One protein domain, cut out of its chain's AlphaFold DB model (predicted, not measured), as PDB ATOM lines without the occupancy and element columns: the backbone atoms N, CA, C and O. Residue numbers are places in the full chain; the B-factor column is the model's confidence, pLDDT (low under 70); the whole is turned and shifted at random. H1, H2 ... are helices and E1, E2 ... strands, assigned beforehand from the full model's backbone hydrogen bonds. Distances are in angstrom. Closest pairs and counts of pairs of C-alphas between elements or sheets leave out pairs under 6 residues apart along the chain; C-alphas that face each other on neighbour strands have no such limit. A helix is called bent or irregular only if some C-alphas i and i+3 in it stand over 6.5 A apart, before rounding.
ATOM      1  N   GLU A 262      87.857 166.715 182.929       86.81
ATOM      2  CA  GLU A 262      88.334 168.052 183.219       86.81
ATOM      3  C   GLU A 262      89.226 168.534 182.077       86.81
ATOM      4  O   GLU A 262      89.985 167.750 181.498       86.81
ATOM      5  N   ARG A 263      89.136 169.823 181.742       87.19
ATOM      6  CA  ARG A 263      90.042 170.460 180.780       87.19
ATOM      7  C   ARG A 263      91.240 171.038 181.517       87.19
ATOM      8  O   ARG A 263      91.062 171.763 182.490       87.19
ATOM      9  N   TRP A 264      92.442 170.737 181.037       87.69
ATOM     10  CA  TRP A 264      93.700 171.235 181.600       87.69
ATOM     11  C   TRP A 264      94.482 172.023 180.563       87.69
ATOM     12  O   TRP A 264      94.477 171.676 179.379       87.69
ATOM     13  N   ARG A 265      95.208 173.048 181.007       83.56
ATOM     14  CA  ARG A 265      96.068 173.845 180.135       83.56
ATOM     15  C   ARG A 265      97.409 174.122 180.793       83.56
ATOM     16  O   ARG A 265      97.476 174.481 181.966       83.56
ATOM     17  N   GLN A 266      98.482 173.993 180.017       79.12
ATOM     18  CA  GLN A 266      99.760 174.580 180.400       79.12
ATOM     19  C   GLN A 266      99.695 176.085 180.143       79.12
ATOM     20  O   GLN A 266      99.552 176.532 179.005       79.12
ATOM     21  N   ALA A 267      99.769 176.866 181.213       75.00
ATOM     22  CA  ALA A 267      99.447 178.278 181.194       75.00
ATOM     23  C   ALA A 267     100.748 179.098 181.283       75.00
ATOM     24  O   ALA A 267     101.218 179.444 182.364       75.00
ATOM     25  N   SER A 268     101.351 179.410 180.133       83.19
ATOM     26  CA  SER A 268     102.478 180.351 180.038       83.19
ATOM     27  C   SER A 268     102.201 181.379 178.957       83.19
ATOM     28  O   SER A 268     101.756 180.998 177.879       83.19
ATOM     29  N   LEU A 269     102.511 182.655 179.191       86.56
ATOM     30  CA  LEU A 269     102.415 183.686 178.149       86.56
ATOM     31  C   LEU A 269     103.471 183.497 177.056       86.56
ATOM     32  O   LEU A 269     103.263 183.916 175.918       86.56
ATOM     33  N   ARG A 270     104.614 182.890 177.396       86.44
ATOM     34  CA  ARG A 270     105.725 182.665 176.466       86.44
ATOM     35  C   ARG A 270     106.272 181.249 176.550       86.44
ATOM     36  O   ARG A 270     106.313 180.654 177.624       86.44
ATOM     37  N   ASP A 271     106.699 180.714 175.419       85.44
ATOM     38  CA  ASP A 271     107.372 179.420 175.360       85.44
ATOM     39  C   ASP A 271     108.852 179.517 175.788       85.44
ATOM     40  O   ASP A 271     109.372 180.591 176.109       85.44
ATOM     41  N   ALA A 272     109.559 178.383 175.767       85.06
ATOM     42  CA  ALA A 272     110.981 178.313 176.113       85.06
ATOM     43  C   ALA A 272     111.898 179.124 175.171       85.06
ATOM     44  O   ALA A 272     113.049 179.389 175.517       85.06
ATOM     45  N   SER A 273     111.409 179.518 173.991       89.31
ATOM     46  CA  SER A 273     112.121 180.366 173.029       89.31
ATOM     47  C   SER A 273     111.815 181.862 173.200       89.31
ATOM     48  O   SER A 273     112.431 182.703 172.544       89.31
ATOM     49  N   GLY A 274     110.890 182.209 174.103       86.44
ATOM     50  CA  GLY A 274     110.436 183.573 174.356       86.44
ATOM     51  C   GLY A 274     109.333 184.057 173.408       86.44
ATOM     52  O   GLY A 274     108.934 185.224 173.499       86.44
ATOM     53  N   GLN A 275     108.818 183.205 172.518       89.44
ATOM     54  CA  GLN A 275     107.682 183.538 171.654       89.44
ATOM     55  C   GLN A 275     106.368 183.463 172.430       89.44
ATOM     56  O   GLN A 275     106.277 182.738 173.416       89.44
ATOM     57  N   LEU A 276     105.363 184.244 172.017       88.12
ATOM     58  CA  LEU A 276     104.037 184.171 172.634       88.12
ATOM     59  C   LEU A 276     103.403 182.812 172.327       88.12
ATOM     60  O   LEU A 276     103.404 182.368 171.182       88.12
ATOM     61  N   THR A 277     102.849 182.180 173.355       88.25
ATOM     62  CA  THR A 277     101.978 181.008 173.196       88.25
ATOM     63  C   THR A 277     100.592 181.455 172.709       88.25
ATOM     64  O   THR A 277     100.295 182.655 172.758       88.25
ATOM     65  N   PRO A 278      99.693 180.533 172.320       88.19
ATOM     66  CA  PRO A 278      98.298 180.878 172.046       88.19
ATOM     67  C   PRO A 278      97.624 181.635 173.199       88.19
ATOM     68  O   PRO A 278      96.998 182.673 172.985       88.19
ATOM     69  N   ALA A 279      97.854 181.197 174.444       85.75
ATOM     70  CA  ALA A 279      97.401 181.910 175.638       85.75
ATOM     71  C   ALA A 279      98.039 183.304 175.767       85.75
ATOM     72  O   ALA A 279      97.359 184.256 176.135       85.75
ATOM     73  N   GLY A 280      99.318 183.450 175.413       88.12
ATOM     74  CA  GLY A 280      99.996 184.743 175.333       88.12
ATOM     75  C   GLY A 280      99.354 185.688 174.318       88.12
ATOM     76  O   GLY A 280      99.090 186.842 174.639       88.12
ATOM     77  N   PHE A 281      99.050 185.213 173.110       88.94
ATOM     78  CA  PHE A 281      98.358 186.015 172.097       88.94
ATOM     79  C   PHE A 281      96.940 186.400 172.517       88.94
ATOM     80  O   PHE A 281      96.506 187.527 172.266       88.94
ATOM     81  N   ALA A 282      96.230 185.485 173.175       89.31
ATOM     82  CA  ALA A 282      94.897 185.750 173.678       89.31
ATOM     83  C   ALA A 282      94.938 186.743 174.854       89.31
ATOM     84  O   ALA A 282      94.268 187.764 174.789       89.31
ATOM     85  N   PHE A 283      95.755 186.533 175.885       87.38
ATOM     86  CA  PHE A 283      95.576 187.185 177.192       87.38
ATOM     87  C   PHE A 283      96.727 188.101 177.650       87.38
ATOM     88  O   PHE A 283      96.702 188.562 178.787       87.38
ATOM     89  N   ALA A 284      97.720 188.425 176.808       82.81
ATOM     90  CA  ALA A 284      98.855 189.272 177.222       82.81
ATOM     91  C   ALA A 284      98.470 190.661 177.768       82.81
ATOM     92  O   ALA A 284      99.185 191.188 178.619       82.81
ATOM     93  N   ASP A 285      97.361 191.241 177.298       82.69
ATOM     94  CA  ASP A 285      96.909 192.582 177.706       82.69
ATOM     95  C   ASP A 285      95.776 192.547 178.742       82.69
ATOM     96  O   ASP A 285      95.139 193.571 178.988       82.69
ATOM     97  N   ASP A 286      95.469 191.374 179.297       81.19
ATOM     98  CA  ASP A 286      94.457 191.218 180.336       81.19
ATOM     99  C   ASP A 286      95.128 191.304 181.720       81.19
ATOM    100  O   ASP A 286      95.837 190.375 182.119       81.19
ATOM    101  N   PRO A 287      94.954 192.411 182.464       76.25
ATOM    102  CA  PRO A 287      95.604 192.598 183.756       76.25
ATOM    103  C   PRO A 287      95.081 191.650 184.845       76.25
ATOM    104  O   PRO A 287      95.776 191.470 185.845       76.25
ATOM    105  N   GLU A 288      93.898 191.051 184.671       74.19
ATOM    106  CA  GLU A 288      93.336 190.070 185.605       74.19
ATOM    107  C   GLU A 288      93.822 188.652 185.286       74.19
ATOM    108  O   GLU A 288      94.157 187.903 186.202       74.19
ATOM    109  N   ALA A 289      93.943 188.300 184.000       68.88
ATOM    110  CA  ALA A 289      94.395 186.972 183.583       68.88
ATOM    111  C   ALA A 289      95.931 186.820 183.580       68.88
ATOM    112  O   ALA A 289      96.446 185.751 183.902       68.88
ATOM    113  N   ALA A 290      96.691 187.875 183.255       67.81
ATOM    114  CA  ALA A 290      98.154 187.820 183.138       67.81
ATOM    115  C   ALA A 290      98.890 187.275 184.389       67.81
ATOM    116  O   ALA A 290      99.837 186.505 184.207       67.81
ATOM    117  N   PRO A 291      98.486 187.590 185.639       68.38
ATOM    118  CA  PRO A 291      99.108 187.026 186.841       68.38
ATOM    119  C   PRO A 291      98.892 185.516 187.034       68.38
ATOM    120  O   PRO A 291      99.679 184.893 187.744       68.38
ATOM    121  N   ALA A 292      97.847 184.929 186.436       68.06
ATOM    122  CA  ALA A 292      97.513 183.509 186.587       68.06
ATOM    123  C   ALA A 292      98.398 182.581 185.730       68.06
ATOM    124  O   ALA A 292      98.495 181.384 185.995       68.06
ATOM    125  N   PHE A 293      99.086 183.122 184.718       75.81
ATOM    126  CA  PHE A 293      99.979 182.366 183.837       75.81
ATOM    127  C   PHE A 293     101.384 182.243 184.449       75.81
ATOM    128  O   PHE A 293     102.304 182.982 184.093       75.81
ATOM    129  N   ASP A 294     101.568 181.301 185.376       69.69
ATOM    130  CA  ASP A 294     102.826 181.084 186.111       69.69
ATOM    131  C   ASP A 294     103.720 179.966 185.533       69.69
ATOM    132  O   ASP A 294     104.652 179.492 186.191       69.69
ATOM    133  N   GLY A 295     103.447 179.528 184.301       73.19
ATOM    134  CA  GLY A 295     104.190 178.452 183.645       73.19
ATOM    135  C   GLY A 295     103.879 177.054 184.189       73.19
ATOM    136  O   GLY A 295     104.528 176.092 183.770       73.19
ATOM    137  N   LYS A 296     102.897 176.918 185.091       75.19
ATOM    138  CA  LYS A 296     102.393 175.625 185.566       75.19
ATOM    139  C   LYS A 296     101.195 175.155 184.739       75.19
ATOM    140  O   LYS A 296     100.669 175.861 183.874       75.19
ATOM    141  N   THR A 297     100.787 173.918 184.992       82.31
ATOM    142  CA  THR A 297      99.555 173.354 184.444       82.31
ATOM    143  C   THR A 297      98.419 173.610 185.419       82.31
ATOM    144  O   THR A 297      98.549 173.280 186.596       82.31
ATOM    145  N   TRP A 298      97.326 174.159 184.909       84.12
ATOM    146  CA  TRP A 298      96.133 174.494 185.676       84.12
ATOM    147  C   TRP A 298      94.913 173.840 185.054       84.12
ATOM    148  O   TRP A 298      94.866 173.607 183.835       84.12
ATOM    149  N   ALA A 299      93.912 173.574 185.879       87.31
ATOM    150  CA  ALA A 299      92.607 173.237 185.364       87.31
ATOM    151  C   ALA A 299      91.950 174.476 184.747       87.31
ATOM    152  O   ALA A 299      92.114 175.603 185.215       87.31
ATOM    153  N   ILE A 300      91.166 174.282 183.687       86.75
ATOM    154  CA  ILE A 300      90.558 175.401 182.962       86.75
ATOM    155  C   ILE A 300      89.597 176.199 183.848       86.75
ATOM    156  O   ILE A 300      89.453 177.401 183.673       86.75
ATOM    157  N   HIS A 301      88.961 175.529 184.808       85.62
ATOM    158  CA  HIS A 301      87.991 176.125 185.717       85.62
ATOM    159  C   HIS A 301      88.656 176.972 186.815       85.62
ATOM    160  O   HIS A 301      88.019 177.865 187.362       85.62
ATOM    161  N   GLU A 302      89.933 176.720 187.117       85.56
ATOM    162  CA  GLU A 302      90.729 177.564 188.016       85.56
ATOM    163  C   GLU A 302      91.150 178.861 187.315       85.56
ATOM    164  O   GLU A 302      91.207 179.914 187.946       85.56
ATOM    165  N   LEU A 303      91.421 178.790 186.006       83.12
ATOM    166  CA  LEU A 303      91.760 179.953 185.182       83.12
ATOM    167  C   LEU A 303      90.531 180.786 184.807       83.12
ATOM    168  O   LEU A 303      90.622 182.008 184.743       83.12
ATOM    169  N   PHE A 304      89.396 180.127 184.558       87.06
ATOM    170  CA  PHE A 304      88.158 180.752 184.090       87.06
ATOM    171  C   PHE A 304      86.947 180.252 184.903       87.06
ATOM    172  O   PHE A 304      86.140 179.458 184.396       87.06
ATOM    173  N   PRO A 305      86.802 180.677 186.175       86.62
ATOM    174  CA  PRO A 305      85.725 180.227 187.063       86.62
ATOM    175  C   PRO A 305      84.319 180.538 186.545       86.62
ATOM    176  O   PRO A 305      83.370 179.831 186.867       86.62
ATOM    177  N   GLU A 306      84.166 181.566 185.711       86.62
ATOM    178  CA  GLU A 306      82.907 181.928 185.060       86.62
ATOM    179  C   GLU A 306      82.369 180.842 184.117       86.62
ATOM    180  O   GLU A 306      81.195 180.868 183.743       86.62
ATOM    181  N   LEU A 307      83.212 179.878 183.732       87.25
ATOM    182  CA  LEU A 307      82.778 178.723 182.965       87.25
ATOM    183  C   LEU A 307      82.110 177.645 183.840       87.25
ATOM    184  O   LEU A 307      81.478 176.764 183.264       87.25
ATOM    185  N   LEU A 308      82.184 177.706 185.178       85.75
ATOM    186  CA  LEU A 308      81.484 176.806 186.118       85.75
ATOM    187  C   LEU A 308      80.066 177.301 186.446       85.75
ATOM    188  O   LEU A 308      79.779 178.493 186.366       85.75
ATOM    189  N   ARG A 309      79.138 176.393 186.803       84.19
ATOM    190  CA  ARG A 309      77.904 176.822 187.494       84.19
ATOM    191  C   ARG A 309      78.201 177.066 188.967       84.19
ATOM    192  O   ARG A 309      79.145 176.523 189.534       84.19
ATOM    193  N   GLU A 310      77.338 177.852 189.597       83.00
ATOM    194  CA  GLU A 310      77.376 178.071 191.038       83.00
ATOM    195  C   GLU A 310      77.338 176.727 191.792       83.00
ATOM    196  O   GLU A 310      76.381 175.961 191.673       83.00
ATOM    197  N   GLY A 311      78.404 176.436 192.547       82.56
ATOM    198  CA  GLY A 311      78.557 175.208 193.334       82.56
ATOM    199  C   GLY A 311      79.206 174.017 192.615       82.56
ATOM    200  O   GLY A 311      79.327 172.960 193.232       82.56
ATOM    201  N   GLU A 312      79.628 174.154 191.354       83.69
ATOM    202  CA  GLU A 312      80.407 173.126 190.647       83.69
ATOM    203  C   GLU A 312      81.915 173.294 190.893       83.69
ATOM    204  O   GLU A 312      82.423 174.408 190.964       83.69
ATOM    205  N   GLU A 313      82.636 172.175 190.997       80.06
ATOM    206  CA  GLU A 313      84.103 172.145 191.149       80.06
ATOM    207  C   GLU A 313      84.818 171.740 189.847       80.06
ATOM    208  O   GLU A 313      86.035 171.829 189.755       80.06
ATOM    209  N   THR A 314      84.086 171.265 188.833       82.81
ATOM    210  CA  THR A 314      84.642 170.796 187.554       82.81
ATOM    211  C   THR A 314      83.727 171.184 186.399       82.81
ATOM    212  O   THR A 314      82.548 171.475 186.597       82.81
ATOM    213  N   ILE A 315      84.270 171.188 185.180       84.38
ATOM    214  CA  ILE A 315      83.536 171.587 183.979       84.38
ATOM    215  C   ILE A 315      83.535 170.483 182.925       84.38
ATOM    216  O   ILE A 315      84.591 169.970 182.545       84.38
ATOM    217  N   ASP A 316      82.346 170.143 182.417       85.81
ATOM    218  CA  ASP A 316      82.247 169.260 181.260       85.81
ATOM    219  C   ASP A 316      82.757 169.978 179.994       85.81
ATOM    220  O   ASP A 316      82.324 171.096 179.696       85.81
ATOM    221  N   PRO A 317      83.653 169.351 179.213       88.69
ATOM    222  CA  PRO A 317      84.219 169.952 178.011       88.69
ATOM    223  C   PRO A 317      83.204 170.446 176.975       88.69
ATOM    224  O   PRO A 317      83.422 171.495 176.369       88.69
ATOM    225  N   GLN A 318      82.115 169.703 176.758       88.94
ATOM    226  CA  GLN A 318      81.088 170.066 175.777       88.94
ATOM    227  C   GLN A 318      80.223 171.203 176.303       88.94
ATOM    228  O   GLN A 318      79.811 172.083 175.547       88.94
ATOM    229  N   GLU A 319      79.970 171.204 177.607       87.88
ATOM    230  CA  GLU A 319      79.240 172.287 178.238       87.88
ATOM    231  C   GLU A 319      80.036 173.600 178.230       87.88
ATOM    232  O   GLU A 319      79.469 174.650 177.924       87.88
ATOM    233  N   ALA A 320      81.351 173.549 178.469       88.06
ATOM    234  CA  ALA A 320      82.240 174.704 178.327       88.06
ATOM    235  C   ALA A 320      82.136 175.325 176.922       88.06
ATOM    236  O   ALA A 320      81.935 176.531 176.771       88.06
ATOM    237  N   GLU A 321      82.213 174.480 175.888       92.19
ATOM    238  CA  GLU A 321      82.055 174.888 174.489       92.19
ATOM    239  C   GLU A 321      80.684 175.508 174.210       92.19
ATOM    240  O   GLU A 321      80.593 176.504 173.489       92.19
ATOM    241  N   ALA A 322      79.616 174.933 174.769       92.62
ATOM    242  CA  ALA A 322      78.260 175.441 174.609       92.62
ATOM    243  C   ALA A 322      78.097 176.830 175.243       92.62
ATOM    244  O   ALA A 322      77.613 177.741 174.574       92.62
ATOM    245  N   ARG A 323      78.577 177.032 176.476       90.81
ATOM    246  CA  ARG A 323      78.491 178.328 177.176       90.81
ATOM    247  C   ARG A 323      79.276 179.421 176.447       90.81
ATOM    248  O   ARG A 323      78.764 180.521 176.233       90.81
ATOM    249  N   VAL A 324      80.489 179.109 175.987       94.69
ATOM    250  CA  VAL A 324      81.292 180.040 175.175       94.69
ATOM    251  C   VAL A 324      80.592 180.354 173.852       94.69
ATOM    252  O   VAL A 324      80.515 181.517 173.453       94.69
ATOM    253  N   ARG A 325      80.014 179.348 173.185       96.06
ATOM    254  CA  ARG A 325      79.228 179.532 171.957       96.06
ATOM    255  C   ARG A 325      78.025 180.450 172.184       96.06
ATOM    256  O   ARG A 325      77.825 181.364 171.388       96.06
ATOM    257  N   GLU A 326      77.254 180.234 173.246       94.94
ATOM    258  CA  GLU A 326      76.084 181.047 173.607       94.94
ATOM    259  C   GLU A 326      76.460 182.502 173.914       94.94
ATOM    260  O   GLU A 326      75.736 183.419 173.527       94.94
ATOM    261  N   CYS A 327      77.621 182.729 174.533       94.69
ATOM    262  CA  CYS A 327      78.143 184.069 174.793       94.69
ATOM    263  C   CYS A 327      78.626 184.775 173.510       94.69
ATOM    264  O   CYS A 327      78.351 185.959 173.291       94.69
ATOM    265  N   VAL A 328      79.366 184.064 172.655       97.38
ATOM    266  CA  VAL A 328      80.123 184.662 171.544       97.38
ATOM    267  C   VAL A 328      79.299 184.783 170.259       97.38
ATOM    268  O   VAL A 328      79.417 185.790 169.560       97.38
ATOM    269  N   ALA A 329      78.446 183.805 169.940       97.44
ATOM    270  CA  ALA A 329      77.668 183.780 168.698       97.44
ATOM    271  C   ALA A 329      76.816 185.045 168.446       97.44
ATOM    272  O   ALA A 329      76.950 185.617 167.360       97.44
ATOM    273  N   PRO A 330      75.988 185.542 169.392       97.31
ATOM    274  CA  PRO A 330      75.173 186.735 169.143       97.31
ATOM    275  C   PRO A 330      76.031 187.987 168.922       97.31
ATOM    276  O   PRO A 330      75.735 188.793 168.044       97.31
ATOM    277  N   ARG A 331      77.142 188.115 169.660       97.50
ATOM    278  CA  ARG A 331      78.076 189.247 169.550       97.50
ATOM    279  C   ARG A 331      78.829 189.236 168.221       97.50
ATOM    280  O   ARG A 331      79.040 190.291 167.628       97.50
ATOM    281  N   LEU A 332      79.204 188.052 167.730       97.25
ATOM    282  CA  LEU A 332      79.764 187.899 166.388       97.25
ATOM    283  C   LEU A 332      78.742 188.253 165.306       97.25
ATOM    284  O   LEU A 332      79.116 188.913 164.343       97.25
ATOM    285  N   GLY A 333      77.478 187.849 165.463       96.19
ATOM    286  CA  GLY A 333      76.404 188.202 164.531       96.19
ATOM    287  C   GLY A 333      76.169 189.714 164.452       96.19
ATOM    288  O   GLY A 333      76.099 190.273 163.359       96.19
ATOM    289  N   GLU A 334      76.131 190.397 165.599       95.44
ATOM    290  CA  GLU A 334      76.026 191.860 165.655       95.44
ATOM    291  C   GLU A 334      77.234 192.540 164.990       95.44
ATOM    292  O   GLU A 334      77.074 193.449 164.172       95.44
ATOM    293  N   LEU A 335      78.451 192.076 165.296       96.81
ATOM    294  CA  LEU A 335      79.673 192.619 164.706       96.81
ATOM    295  C   LEU A 335      79.734 192.382 163.191       96.81
ATOM    296  O   LEU A 335      80.153 193.273 162.452       96.81
ATOM    297  N   ALA A 336      79.281 191.218 162.721       96.38
ATOM    298  CA  ALA A 336      79.151 190.925 161.301       96.38
ATOM    299  C   ALA A 336      78.136 191.873 160.645       96.38
ATOM    300  O   ALA A 336      78.488 192.543 159.679       96.38
ATOM    301  N   SER A 337      76.930 192.036 161.204       95.50
ATOM    302  CA  SER A 337      75.942 193.005 160.694       95.50
ATOM    303  C   SER A 337      76.540 194.411 160.565       95.50
ATOM    304  O   SER A 337      76.433 195.045 159.519       95.50
ATOM    305  N   ARG A 338      77.254 194.883 161.589       95.50
ATOM    306  CA  ARG A 338      77.909 196.199 161.574       95.50
ATOM    307  C   ARG A 338      78.995 196.323 160.507       95.50
ATOM    308  O   ARG A 338      79.052 197.338 159.819       95.50
ATOM    309  N   HIS A 339      79.853 195.313 160.354       95.75
ATOM    310  CA  HIS A 339      80.911 195.309 159.334       95.75
ATOM    311  C   HIS A 339      80.320 195.333 157.920       95.75
ATOM    312  O   HIS A 339      80.666 196.191 157.112       95.75
ATOM    313  N   PHE A 340      79.370 194.441 157.638       95.19
ATOM    314  CA  PHE A 340      78.762 194.311 156.313       95.19
ATOM    315  C   PHE A 340      77.833 195.481 155.943       95.19
ATOM    316  O   PHE A 340      77.609 195.704 154.758       95.19
ATOM    317  N   ALA A 341      77.349 196.263 156.917       93.62
ATOM    318  CA  ALA A 341      76.589 197.494 156.668       93.62
ATOM    319  C   ALA A 341      77.425 198.632 156.057       93.62
ATOM    320  O   ALA A 341      76.875 199.480 155.356       93.62
ATOM    321  N   HIS A 342      78.738 198.666 156.322       92.44
ATOM    322  CA  HIS A 342      79.607 199.796 155.949       92.44
ATOM    323  C   HIS A 342      80.791 199.413 155.052       92.44
ATOM    324  O   HIS A 342      81.419 200.300 154.473       92.44
ATOM    325  N   ALA A 343      81.112 198.124 154.928       89.81
ATOM    326  CA  ALA A 343      82.193 197.634 154.074       89.81
ATOM    327  C   ALA A 343      81.791 197.569 152.587       89.81
ATOM    328  O   ALA A 343      80.616 197.431 152.248       89.81
ATOM    329  N   ASP A 344      82.775 197.622 151.680       90.12
ATOM    330  CA  ASP A 344      82.530 197.407 150.247       90.12
ATOM    331  C   ASP A 344      82.006 195.972 150.034       90.12
ATOM    332  O   ASP A 344      82.713 195.013 150.366       90.12
ATOM    333  N   PRO A 345      80.811 195.780 149.440       87.88
ATOM    334  CA  PRO A 345      80.237 194.455 149.210       87.88
ATOM    335  C   PRO A 345      81.160 193.488 148.455       87.88
ATOM    336  O   PRO A 345      81.036 192.273 148.599       87.88
ATOM    337  N   LYS A 346      82.098 194.003 147.646       90.56
ATOM    338  CA  LYS A 346      83.061 193.181 146.898       90.56
ATOM    339  C   LYS A 346      84.192 192.630 147.764       90.56
ATOM    340  O   LYS A 346      84.765 191.605 147.395       90.56
ATOM    341  N   THR A 347      84.541 193.289 148.869       93.00
ATOM    342  CA  THR A 347      85.695 192.924 149.713       93.00
ATOM    343  C   THR A 347      85.309 192.532 151.135       93.00
ATOM    344  O   THR A 347      86.090 191.836 151.782       93.00
ATOM    345  N   ALA A 348      84.104 192.875 151.600       92.38
ATOM    346  CA  ALA A 348      83.642 192.682 152.975       92.38
ATOM    347  C   ALA A 348      83.867 191.254 153.502       92.38
ATOM    348  O   ALA A 348      84.430 191.066 154.580       92.38
ATOM    349  N   ALA A 349      83.501 190.236 152.715       94.12
ATOM    350  CA  ALA A 349      83.693 188.833 153.087       94.12
ATOM    351  C   ALA A 349      85.174 188.422 153.131       94.12
ATOM    352  O   ALA A 349      85.579 187.634 153.989       94.12
ATOM    353  N   THR A 350      85.998 188.949 152.224       95.88
ATOM    354  CA  THR A 350      87.445 188.700 152.213       95.88
ATOM    355  C   THR A 350      88.119 189.350 153.418       95.88
ATOM    356  O   THR A 350      88.956 188.713 154.053       95.88
ATOM    357  N   GLU A 351      87.730 190.576 153.764       95.50
ATOM    358  CA  GLU A 351      88.219 191.301 154.937       95.50
ATOM    359  C   GLU A 351      87.846 190.588 156.237       95.50
ATOM    360  O   GLU A 351      88.724 190.365 157.070       95.50
ATOM    361  N   TRP A 352      86.594 190.137 156.363       97.06
ATOM    362  CA  TRP A 352      86.127 189.335 157.494       97.06
ATOM    363  C   TRP A 352      86.933 188.048 157.661       97.06
ATOM    364  O   TRP A 352      87.499 187.788 158.722       97.06
ATOM    365  N   ASN A 353      87.045 187.256 156.590       97.00
ATOM    366  CA  ASN A 353      87.776 185.992 156.630       97.00
ATOM    367  C   ASN A 353      89.269 186.205 156.929       97.00
ATOM    368  O   ASN A 353      89.880 185.374 157.600       97.00
ATOM    369  N   ARG A 354      89.868 187.301 156.439       97.31
ATOM    370  CA  ARG A 354      91.257 187.664 156.740       97.31
ATOM    371  C   ARG A 354      91.420 188.015 158.219       97.31
ATOM    372  O   ARG A 354      92.270 187.411 158.862       97.31
ATOM    373  N   ALA A 355      90.585 188.900 158.761       97.00
ATOM    374  CA  ALA A 355      90.647 189.300 160.168       97.00
ATOM    375  C   ALA A 355      90.425 188.104 161.113       97.00
ATOM    376  O   ALA A 355      91.198 187.882 162.043       97.00
ATOM    377  N   ALA A 356      89.434 187.256 160.818       96.69
ATOM    378  CA  ALA A 356      89.202 186.020 161.561       96.69
ATOM    379  C   ALA A 356      90.390 185.045 161.473       96.69
ATOM    380  O   ALA A 356      90.667 184.319 162.427       96.69
ATOM    381  N   ARG A 357      91.102 185.008 160.340       97.06
ATOM    382  CA  ARG A 357      92.292 184.166 160.162       97.06
ATOM    383  C   ARG A 357      93.507 184.703 160.913       97.06
ATOM    384  O   ARG A 357      94.255 183.900 161.455       97.06
ATOM    385  N   GLU A 358      93.698 186.016 160.956       95.94
ATOM    386  CA  GLU A 358      94.796 186.647 161.699       95.94
ATOM    387  C   GLU A 358      94.737 186.315 163.193       95.94
ATOM    388  O   GLU A 358      95.770 186.062 163.803       95.94
ATOM    389  N   LEU A 359      93.532 186.203 163.760       96.12
ATOM    390  CA  LEU A 359      93.332 185.827 165.162       96.12
ATOM    391  C   LEU A 359      93.494 184.326 165.445       96.12
ATOM    392  O   LEU A 359      93.426 183.925 166.603       96.12
ATOM    393  N   GLN A 360      93.754 183.482 164.437       95.19
ATOM    394  CA  GLN A 360      93.967 182.048 164.679       95.19
ATOM    395  C   GLN A 360      95.217 181.759 165.519       95.19
ATOM    396  O   GLN A 360      95.270 180.717 166.157       95.19
ATOM    397  N   CYS A 361      96.172 182.694 165.588       91.75
ATOM    398  CA  CYS A 361      97.334 182.598 166.478       91.75
ATOM    399  C   CYS A 361      96.980 182.593 167.977       91.75
ATOM    400  O   CYS A 361      97.844 182.296 168.796       91.75
ATOM    401  N   CYS A 362      95.737 182.927 168.341       91.62
ATOM    402  CA  CYS A 362      95.246 182.881 169.720       91.62
ATOM    403  C   CYS A 362      94.863 181.465 170.180       91.62
ATOM    404  O   CYS A 362      94.555 181.284 171.357       91.62
ATOM    405  N   PHE A 363      94.845 180.483 169.273       93.56
ATOM    406  CA  PHE A 363      94.370 179.129 169.554       93.56
ATOM    407  C   PHE A 363      95.472 178.088 169.381       93.56
ATOM    408  O   PHE A 363      96.405 178.284 168.603       93.56
ATOM    409  N   GLU A 364      95.347 176.974 170.099       88.56
ATOM    410  CA  GLU A 364      96.206 175.807 169.896       88.56
ATOM    411  C   GLU A 364      95.960 175.192 168.508       88.56
ATOM    412  O   GLU A 364      94.823 175.120 168.019       88.56
ATOM    413  N   ASP A 365      97.029 174.698 167.882       85.00
ATOM    414  CA  ASP A 365      96.920 173.964 166.625       85.00
ATOM    415  C   ASP A 365      96.091 172.686 166.834       85.00
ATOM    416  O   ASP A 365      96.320 171.916 167.764       85.00
ATOM    417  N   GLU A 366      95.086 172.481 165.974       82.50
ATOM    418  CA  GLU A 366      94.098 171.387 166.074       82.50
ATOM    419  C   GLU A 366      93.241 171.392 167.363       82.50
ATOM    420  O   GLU A 366      92.512 170.435 167.629       82.50
ATOM    421  N   GLY A 367      93.259 172.491 168.127       86.62
ATOM    422  CA  GLY A 367      92.471 172.658 169.345       86.62
ATOM    423  C   GLY A 367      90.964 172.872 169.110       86.62
ATOM    424  O   GLY A 367      90.537 173.329 168.037       86.62
ATOM    425  N   PRO A 368      90.122 172.580 170.122       91.38
ATOM    426  CA  PRO A 368      88.674 172.775 170.046       91.38
ATOM    427  C   PRO A 368      88.282 174.249 169.863       91.38
ATOM    428  O   PRO A 368      87.316 174.529 169.147       91.38
ATOM    429  N   ALA A 369      89.039 175.206 170.420       94.19
ATOM    430  CA  ALA A 369      88.736 176.627 170.255       94.19
ATOM    431  C   ALA A 369      88.907 177.080 168.800       94.19
ATOM    432  O   ALA A 369      88.055 177.793 168.275       94.19
ATOM    433  N   LEU A 370      89.953 176.617 168.103       95.31
ATOM    434  CA  LEU A 370      90.180 176.951 166.694       95.31
ATOM    435  C   LEU A 370      89.043 176.438 165.797       95.31
ATOM    436  O   LEU A 370      88.603 177.133 164.875       95.31
ATOM    437  N   ALA A 371      88.570 175.216 166.052       94.94
ATOM    438  CA  ALA A 371      87.437 174.641 165.336       94.94
ATOM    439  C   ALA A 371      86.149 175.438 165.602       94.94
ATOM    440  O   ALA A 371      85.447 175.804 164.652       94.94
ATOM    441  N   LEU A 372      85.878 175.769 166.868       96.25
ATOM    442  CA  LEU A 372      84.736 176.586 167.273       96.25
ATOM    443  C   LEU A 372      84.790 177.991 166.652       96.25
ATOM    444  O   LEU A 372      83.799 178.447 166.087       96.25
ATOM    445  N   TRP A 373      85.953 178.645 166.668       97.62
ATOM    446  CA  TRP A 373      86.177 179.962 166.070       97.62
ATOM    447  C   TRP A 373      85.858 179.977 164.574       97.62
ATOM    448  O   TRP A 373      85.130 180.852 164.096       97.62
ATOM    449  N   LYS A 374      86.349 178.981 163.825       96.69
ATOM    450  CA  LYS A 374      86.055 178.838 162.390       96.69
ATOM    451  C   LYS A 374      84.559 178.642 162.141       96.69
ATOM    452  O   LYS A 374      84.017 179.258 161.229       96.69
ATOM    453  N   GLN A 375      83.886 177.820 162.947       96.94
ATOM    454  CA  GLN A 375      82.440 177.603 162.821       96.94
ATOM    455  C   GLN A 375      81.648 178.885 163.094       96.94
ATOM    456  O   GLN A 375      80.802 179.268 162.288       96.94
ATOM    457  N   LEU A 376      81.938 179.560 164.207       97.81
ATOM    458  CA  LEU A 376      81.225 180.756 164.642       97.81
ATOM    459  C   LEU A 376      81.403 181.932 163.675       97.81
ATOM    460  O   LEU A 376      80.431 182.600 163.334       97.81
ATOM    461  N   THR A 377      82.626 182.172 163.195       97.62
ATOM    462  CA  THR A 377      82.915 183.274 162.261       97.62
ATOM    463  C   THR A 377      82.312 183.047 160.876       97.62
ATOM    464  O   THR A 377      81.886 184.009 160.239       97.62
ATOM    465  N   VAL A 378      82.227 181.796 160.410       97.56
ATOM    466  CA  VAL A 378      81.498 181.456 159.177       97.56
ATOM    467  C   VAL A 378      79.996 181.638 159.378       97.56
ATOM    468  O   VAL A 378      79.360 182.310 158.570       97.56
ATOM    469  N   ALA A 379      79.438 181.113 160.471       96.94
ATOM    470  CA  ALA A 379      78.012 181.230 160.760       96.94
ATOM    471  C   ALA A 379      77.564 182.694 160.880       96.94
ATOM    472  O   ALA A 379      76.559 183.068 160.285       96.94
ATOM    473  N   ALA A 380      78.330 183.532 161.582       96.62
ATOM    474  CA  ALA A 380      78.026 184.952 161.735       96.62
ATOM    475  C   ALA A 380      77.998 185.696 160.394       96.62
ATOM    476  O   ALA A 380      77.117 186.518 160.179       96.62
ATOM    477  N   ARG A 381      78.923 185.376 159.477       95.06
ATOM    478  CA  ARG A 381      78.956 185.934 158.117       95.06
ATOM    479  C   ARG A 381      77.754 185.488 157.286       95.06
ATOM    480  O   ARG A 381      77.161 186.295 156.581       95.06
ATOM    481  N   ASP A 382      77.426 184.202 157.337       94.69
ATOM    482  CA  ASP A 382      76.387 183.614 156.485       94.69
ATOM    483  C   ASP A 382      74.966 183.952 156.974       94.69
ATOM    484  O   ASP A 382      74.008 183.813 156.221       94.69
ATOM    485  N   GLN A 383      74.829 184.407 158.224       93.94
ATOM    486  CA  GLN A 383      73.567 184.834 158.839       93.94
ATOM    487  C   GLN A 383      73.384 186.358 158.856       93.94
ATOM    488  O   GLN A 383      72.440 186.850 159.480       93.94
ATOM    489  N   VAL A 384      74.265 187.118 158.195       92.69
ATOM    490  CA  VAL A 384      74.075 188.563 158.027       92.69
ATOM    491  C   VAL A 384      72.766 188.803 157.256       92.69
ATOM    492  O   VAL A 384      72.570 188.189 156.207       92.69
ATOM    493  N   PRO A 385      71.855 189.663 157.753       88.94
ATOM    494  CA  PRO A 385      70.600 189.959 157.065       88.94
ATOM    495  C   PRO A 385      70.845 190.725 155.756       88.94
ATOM    496  O   PRO A 385      71.847 191.423 155.629       88.94
ATOM    497  N   ASP A 386      69.899 190.653 154.813       85.06
ATOM    498  CA  ASP A 386      70.001 191.320 153.500       85.06
ATOM    499  C   ASP A 386      70.177 192.848 153.604       85.06
ATOM    500  O   ASP A 386      70.845 193.461 152.772       85.06
ATOM    501  N   GLU A 387      69.601 193.456 154.646       87.50
ATOM    502  CA  GLU A 387      69.779 194.868 155.000       87.50
ATOM    503  C   GLU A 387      70.509 194.983 156.350       87.50
ATOM    504  O   GLU A 387      69.869 195.143 157.397       87.50
ATOM    505  N   PRO A 388      71.849 194.863 156.362       85.19
ATOM    506  CA  PRO A 388      72.631 194.943 157.586       85.19
ATOM    507  C   PRO A 388      72.613 196.358 158.173       85.19
ATOM    508  O   PRO A 388      72.654 197.359 157.456       85.19
ATOM    509  N   GLN A 389      72.558 196.443 159.501       86.00
ATOM    510  CA  GLN A 389      72.471 197.704 160.238       86.00
ATOM    511  C   GLN A 389      73.510 197.768 161.362       86.00
ATOM    512  O   GLN A 389      73.958 196.742 161.882       86.00
ATOM    513  N   GLY A 390      73.853 198.994 161.760       89.12
ATOM    514  CA  GLY A 390      74.632 199.295 162.960       89.12
ATOM    515  C   GLY A 390      75.722 200.339 162.718       89.12
ATOM    516  O   GLY A 390      75.805 200.923 161.642       89.12
ATOM    517  N   GLU A 391      76.537 200.616 163.735       91.00
ATOM    518  CA  GLU A 391      77.623 201.604 163.654       91.00
ATOM    519  C   GLU A 391      78.877 201.037 162.967       91.00
ATOM    520  O   GLU A 391      79.184 199.852 163.164       91.00
ATOM    521  N   PRO A 392      79.638 201.866 162.221       90.25
ATOM    522  CA  PRO A 392      80.839 201.431 161.513       90.25
ATOM    523  C   PRO A 392      81.896 200.842 162.456       90.25
ATOM    524  O   PRO A 392      82.092 201.299 163.584       90.25
ATOM    525  N   VAL A 393      82.598 199.815 161.971       92.00
ATOM    526  CA  VAL A 393      83.693 199.142 162.682       92.00
ATOM    527  C   VAL A 393      85.015 199.744 162.209       92.00
ATOM    528  O   VAL A 393      85.348 199.643 161.033       92.00
ATOM    529  N   VAL A 394      85.750 200.399 163.112       87.50
ATOM    530  CA  VAL A 394      87.001 201.105 162.771       87.50
ATOM    531  C   VAL A 394      88.150 200.125 162.526       87.50
ATOM    532  O   VAL A 394      88.826 200.224 161.507       87.50
ATOM    533  N   ASP A 395      88.346 199.172 163.440       93.75
ATOM    534  CA  ASP A 395      89.323 198.090 163.311       93.75
ATOM    535  C   ASP A 395      88.629 196.754 163.594       93.75
ATOM    536  O   ASP A 395      88.180 196.481 164.711       93.75
ATOM    537  N   LEU A 396      88.491 195.936 162.550       94.81
ATOM    538  CA  LEU A 396      87.793 194.659 162.638       94.81
ATOM    539  C   LEU A 396      88.572 193.624 163.458       94.81
ATOM    540  O   LEU A 396      87.954 192.815 164.146       94.81
ATOM    541  N   VAL A 397      89.906 193.635 163.396       95.62
ATOM    542  CA  VAL A 397      90.740 192.679 164.137       95.62
ATOM    543  C   VAL A 397      90.642 192.976 165.626       95.62
ATOM    544  O   VAL A 397      90.387 192.065 166.413       95.62
ATOM    545  N   ASP A 398      90.750 194.244 166.015       94.06
ATOM    546  CA  ASP A 398      90.619 194.640 167.415       94.06
ATOM    547  C   ASP A 398      89.189 194.479 167.942       94.06
ATOM    548  O   ASP A 398      89.010 194.113 169.103       94.06
ATOM    549  N   ALA A 399      88.166 194.638 167.095       95.69
ATOM    550  CA  ALA A 399      86.785 194.333 167.471       95.69
ATOM    551  C   ALA A 399      86.529 192.822 167.648       95.69
ATOM    552  O   ALA A 399      85.760 192.424 168.526       95.69
ATOM    553  N   LEU A 400      87.172 191.971 166.841       96.69
ATOM    554  CA  LEU A 400      87.070 190.511 166.945       96.69
ATOM    555  C   LEU A 400      87.910 189.939 168.097       96.69
ATOM    556  O   LEU A 400      87.565 188.886 168.634       96.69
ATOM    557  N   ARG A 401      88.995 190.610 168.498       95.06
ATOM    558  CA  ARG A 401      89.960 190.106 169.487       95.06
ATOM    559  C   ARG A 401      89.325 189.710 170.831       95.06
ATOM    560  O   ARG A 401      89.613 188.602 171.277       95.06
ATOM    561  N   PRO A 402      88.433 190.497 171.470       94.31
ATOM    562  CA  PRO A 402      87.763 190.072 172.703       94.31
ATOM    563  C   PRO A 402      86.914 188.807 172.528       94.31
ATOM    564  O   PRO A 402      86.809 188.005 173.447       94.31
ATOM    565  N   LEU A 403      86.327 188.602 171.347       96.94
ATOM    566  CA  LEU A 403      85.541 187.403 171.042       96.94
ATOM    567  C   LEU A 403      86.455 186.193 170.826       96.94
ATOM    568  O   LEU A 403      86.148 185.103 171.298       96.94
ATOM    569  N   ALA A 404      87.605 186.390 170.174       95.94
ATOM    570  CA  ALA A 404      88.632 185.361 170.062       95.94
ATOM    571  C   ALA A 404      89.198 184.966 171.439       95.94
ATOM    572  O   ALA A 404      89.392 183.781 171.684       95.94
ATOM    573  N   ARG A 405      89.387 185.927 172.359       93.44
ATOM    574  CA  ARG A 405      89.786 185.669 173.758       93.44
ATOM    575  C   ARG A 405      88.800 184.758 174.479       93.44
ATOM    576  O   ARG A 405      89.217 183.766 175.064       93.44
ATOM    577  N   GLU A 406      87.502 185.047 174.389       94.12
ATOM    578  CA  GLU A 406      86.469 184.189 174.985       94.12
ATOM    579  C   GLU A 406      86.488 182.775 174.400       94.12
ATOM    580  O   GLU A 406      86.421 181.795 175.138       94.12
ATOM    581  N   VAL A 407      86.659 182.647 173.079       95.75
ATOM    582  CA  VAL A 407      86.778 181.330 172.436       95.75
ATOM    583  C   VAL A 407      88.042 180.592 172.888       95.75
ATOM    584  O   VAL A 407      87.990 179.384 173.110       95.75
ATOM    585  N   ALA A 408      89.148 181.303 173.119       92.56
ATOM    586  CA  ALA A 408      90.415 180.720 173.553       92.56
ATOM    587  C   ALA A 408      90.354 180.089 174.954       92.56
ATOM    588  O   ALA A 408      91.200 179.247 175.260       92.56
ATOM    589  N   LYS A 409      89.353 180.419 175.786       90.12
ATOM    590  CA  LYS A 409      89.131 179.771 177.095       90.12
ATOM    591  C   LYS A 409      88.781 178.285 176.979       90.12
ATOM    592  O   LYS A 409      88.934 177.542 177.938       90.12
ATOM    593  N   VAL A 410      88.325 177.838 175.808       90.31
ATOM    594  CA  VAL A 410      88.002 176.427 175.539       90.31
ATOM    595  C   VAL A 410      89.262 175.586 175.310       90.31
ATOM    596  O   VAL A 410      89.233 174.368 175.494       90.31
ATOM    597  N   ASP A 411      90.372 176.211 174.909       88.81
ATOM    598  CA  ASP A 411      91.597 175.478 174.611       88.81
ATOM    599  C   ASP A 411      92.208 174.869 175.873       88.81
ATOM    600  O   ASP A 411      92.488 175.536 176.871       88.81
ATOM    601  N   GLY A 412      92.438 173.567 175.779       85.62
ATOM    602  CA  GLY A 412      92.947 172.710 176.830       85.62
ATOM    603  C   GLY A 412      92.747 171.251 176.438       85.62
ATOM    604  O   GLY A 412      91.962 170.925 175.542       85.62
ATOM    605  N   TYR A 413      93.454 170.358 177.113       85.50
ATOM    606  CA  TYR A 413      93.355 168.926 176.877       85.50
ATOM    607  C   TYR A 413      92.241 168.335 177.729       85.50
ATOM    608  O   TYR A 413      92.190 168.566 178.938       85.50
ATOM    609  N   ASP A 414      91.376 167.547 177.096       86.19
ATOM    610  CA  ASP A 414      90.375 166.757 177.801       86.19
ATOM    611  C   ASP A 414      91.051 165.584 178.497       86.19
ATOM    612  O   ASP A 414      91.509 164.639 177.849       86.19
ATOM    613  N   LEU A 415      91.080 165.630 179.824       86.06
ATOM    614  CA  LEU A 415      91.651 164.578 180.643       86.06
ATOM    615  C   LEU A 415      90.560 163.921 181.477       86.06
ATOM    616  O   LEU A 415      89.711 164.570 182.086       86.06
ATOM    617  N   TRP A 416      90.597 162.593 181.505       87.00
ATOM    618  CA  TRP A 416      89.840 161.825 182.478       87.00
ATOM    619  C   TRP A 416      90.643 161.728 183.764       87.00
ATOM    620  O   TRP A 416      91.712 161.110 183.794       87.00
ATOM    621  N   LEU A 417      90.101 162.304 184.828       87.31
ATOM    622  CA  LEU A 417      90.669 162.219 186.159       87.31
ATOM    623  C   LEU A 417      89.928 161.191 187.002       87.31
ATOM    624  O   LEU A 417      88.813 160.758 186.692       87.31
ATOM    625  N   ARG A 418      90.603 160.770 188.070       90.00
ATOM    626  CA  ARG A 418      90.044 159.880 189.076       90.00
ATOM    627  C   ARG A 418      90.336 160.395 190.472       90.00
ATOM    628  O   ARG A 418      91.409 160.945 190.722       90.00
TER     629      ARG A 418
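What this domain is: This is residues 262 to 418 of the 547 residues of the protein "Type I restriction enzyme M protein" of Pseudoxanthomonas taiwanensis J19 (UniProt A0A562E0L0). A long bundle, helices packed on one another, is made by the bent H3 with H4, H5 and H6, and a small, staggered sheet of three strands sits at one end of it. H6 lies nearest the middle of the model, short H1 packs across the ends of H4 and H6 near the sheet, and tiny H2 packs on the sheet. The printed part has 157 residues, with six named helices and three named strands that follow along the chain as E1, H1, E2, H2, H3, H4, H5, H6, E3; the sheet runs E2, E1, E3, all antiparallel, and the class is mostly helix. The whole is compact, with a radius of gyration of the C-alphas of 16.5 A and spans of 52 by 37 by 27 A.

Where its parts are: E1, residues 262 to 266, begins at C-alpha 262 (88.334, 168.052, 183.219) and measures 13.5 A. H1 is residues 278 to 283, E2 297 to 299 and H2 300 to 303. H3, residues 317 to 342, was assigned as one helix by its hydrogen bonds but is bent: C-alphas 327 and 330 are 6.9 A apart. Its arms, H3a, 317 to 327, 15.7 A, and H3b, 330 to 342, 19.1 A, stand at a steep tilt of 42 degrees. H4, 348 to 362, measures 22.6 A, H5, 368 to 382, 21.3 A, and H6, 396 to 408, 17.9 A. H4 and H6 are only just irregular, with C-alphas 358 and 361, and 399 and 402, 6.8 A apart. E3, 413 to 418, 15.5 A, ends at (90.044, 159.880, 189.076).

How they stand to each other: H6 is the hub. It touches H4 at a steep tilt of 44 degrees, the same way, closest at the C-alphas of Ala 355 and Val 397, 5.2 A. H6 and H3b touch at a shallow tilt of 14 degrees, opposite ways, closest at the C-alphas of Leu 332 and Leu 403, 7.4 A. H4 and H5 form a helical hairpin at a shallow tilt of 13 degrees. H2 is on the sheet. Across E1 and E3, N 262 and O 415 are 3.0 A apart; across E2 and E1, N 265 and O 298 are 2.9 A apart. Every O i to N i+4 pair is within hydrogen-bond range in H1, H3a and H5, against 8 of 9 in H3b, 8 of 11 in H4 and 7 of 9 in H6; H2 is too short for such a pair.

The domain as a whole: The C-alphas farthest apart, of Asp 344 and Arg 418, are 54.5 A apart. The printed part has no cut. The links E1 to H1, H1 to E2, H2 to H3 and H5 to H6 are long. Residues 289 to 292 and 294 are under 70 in pLDDT.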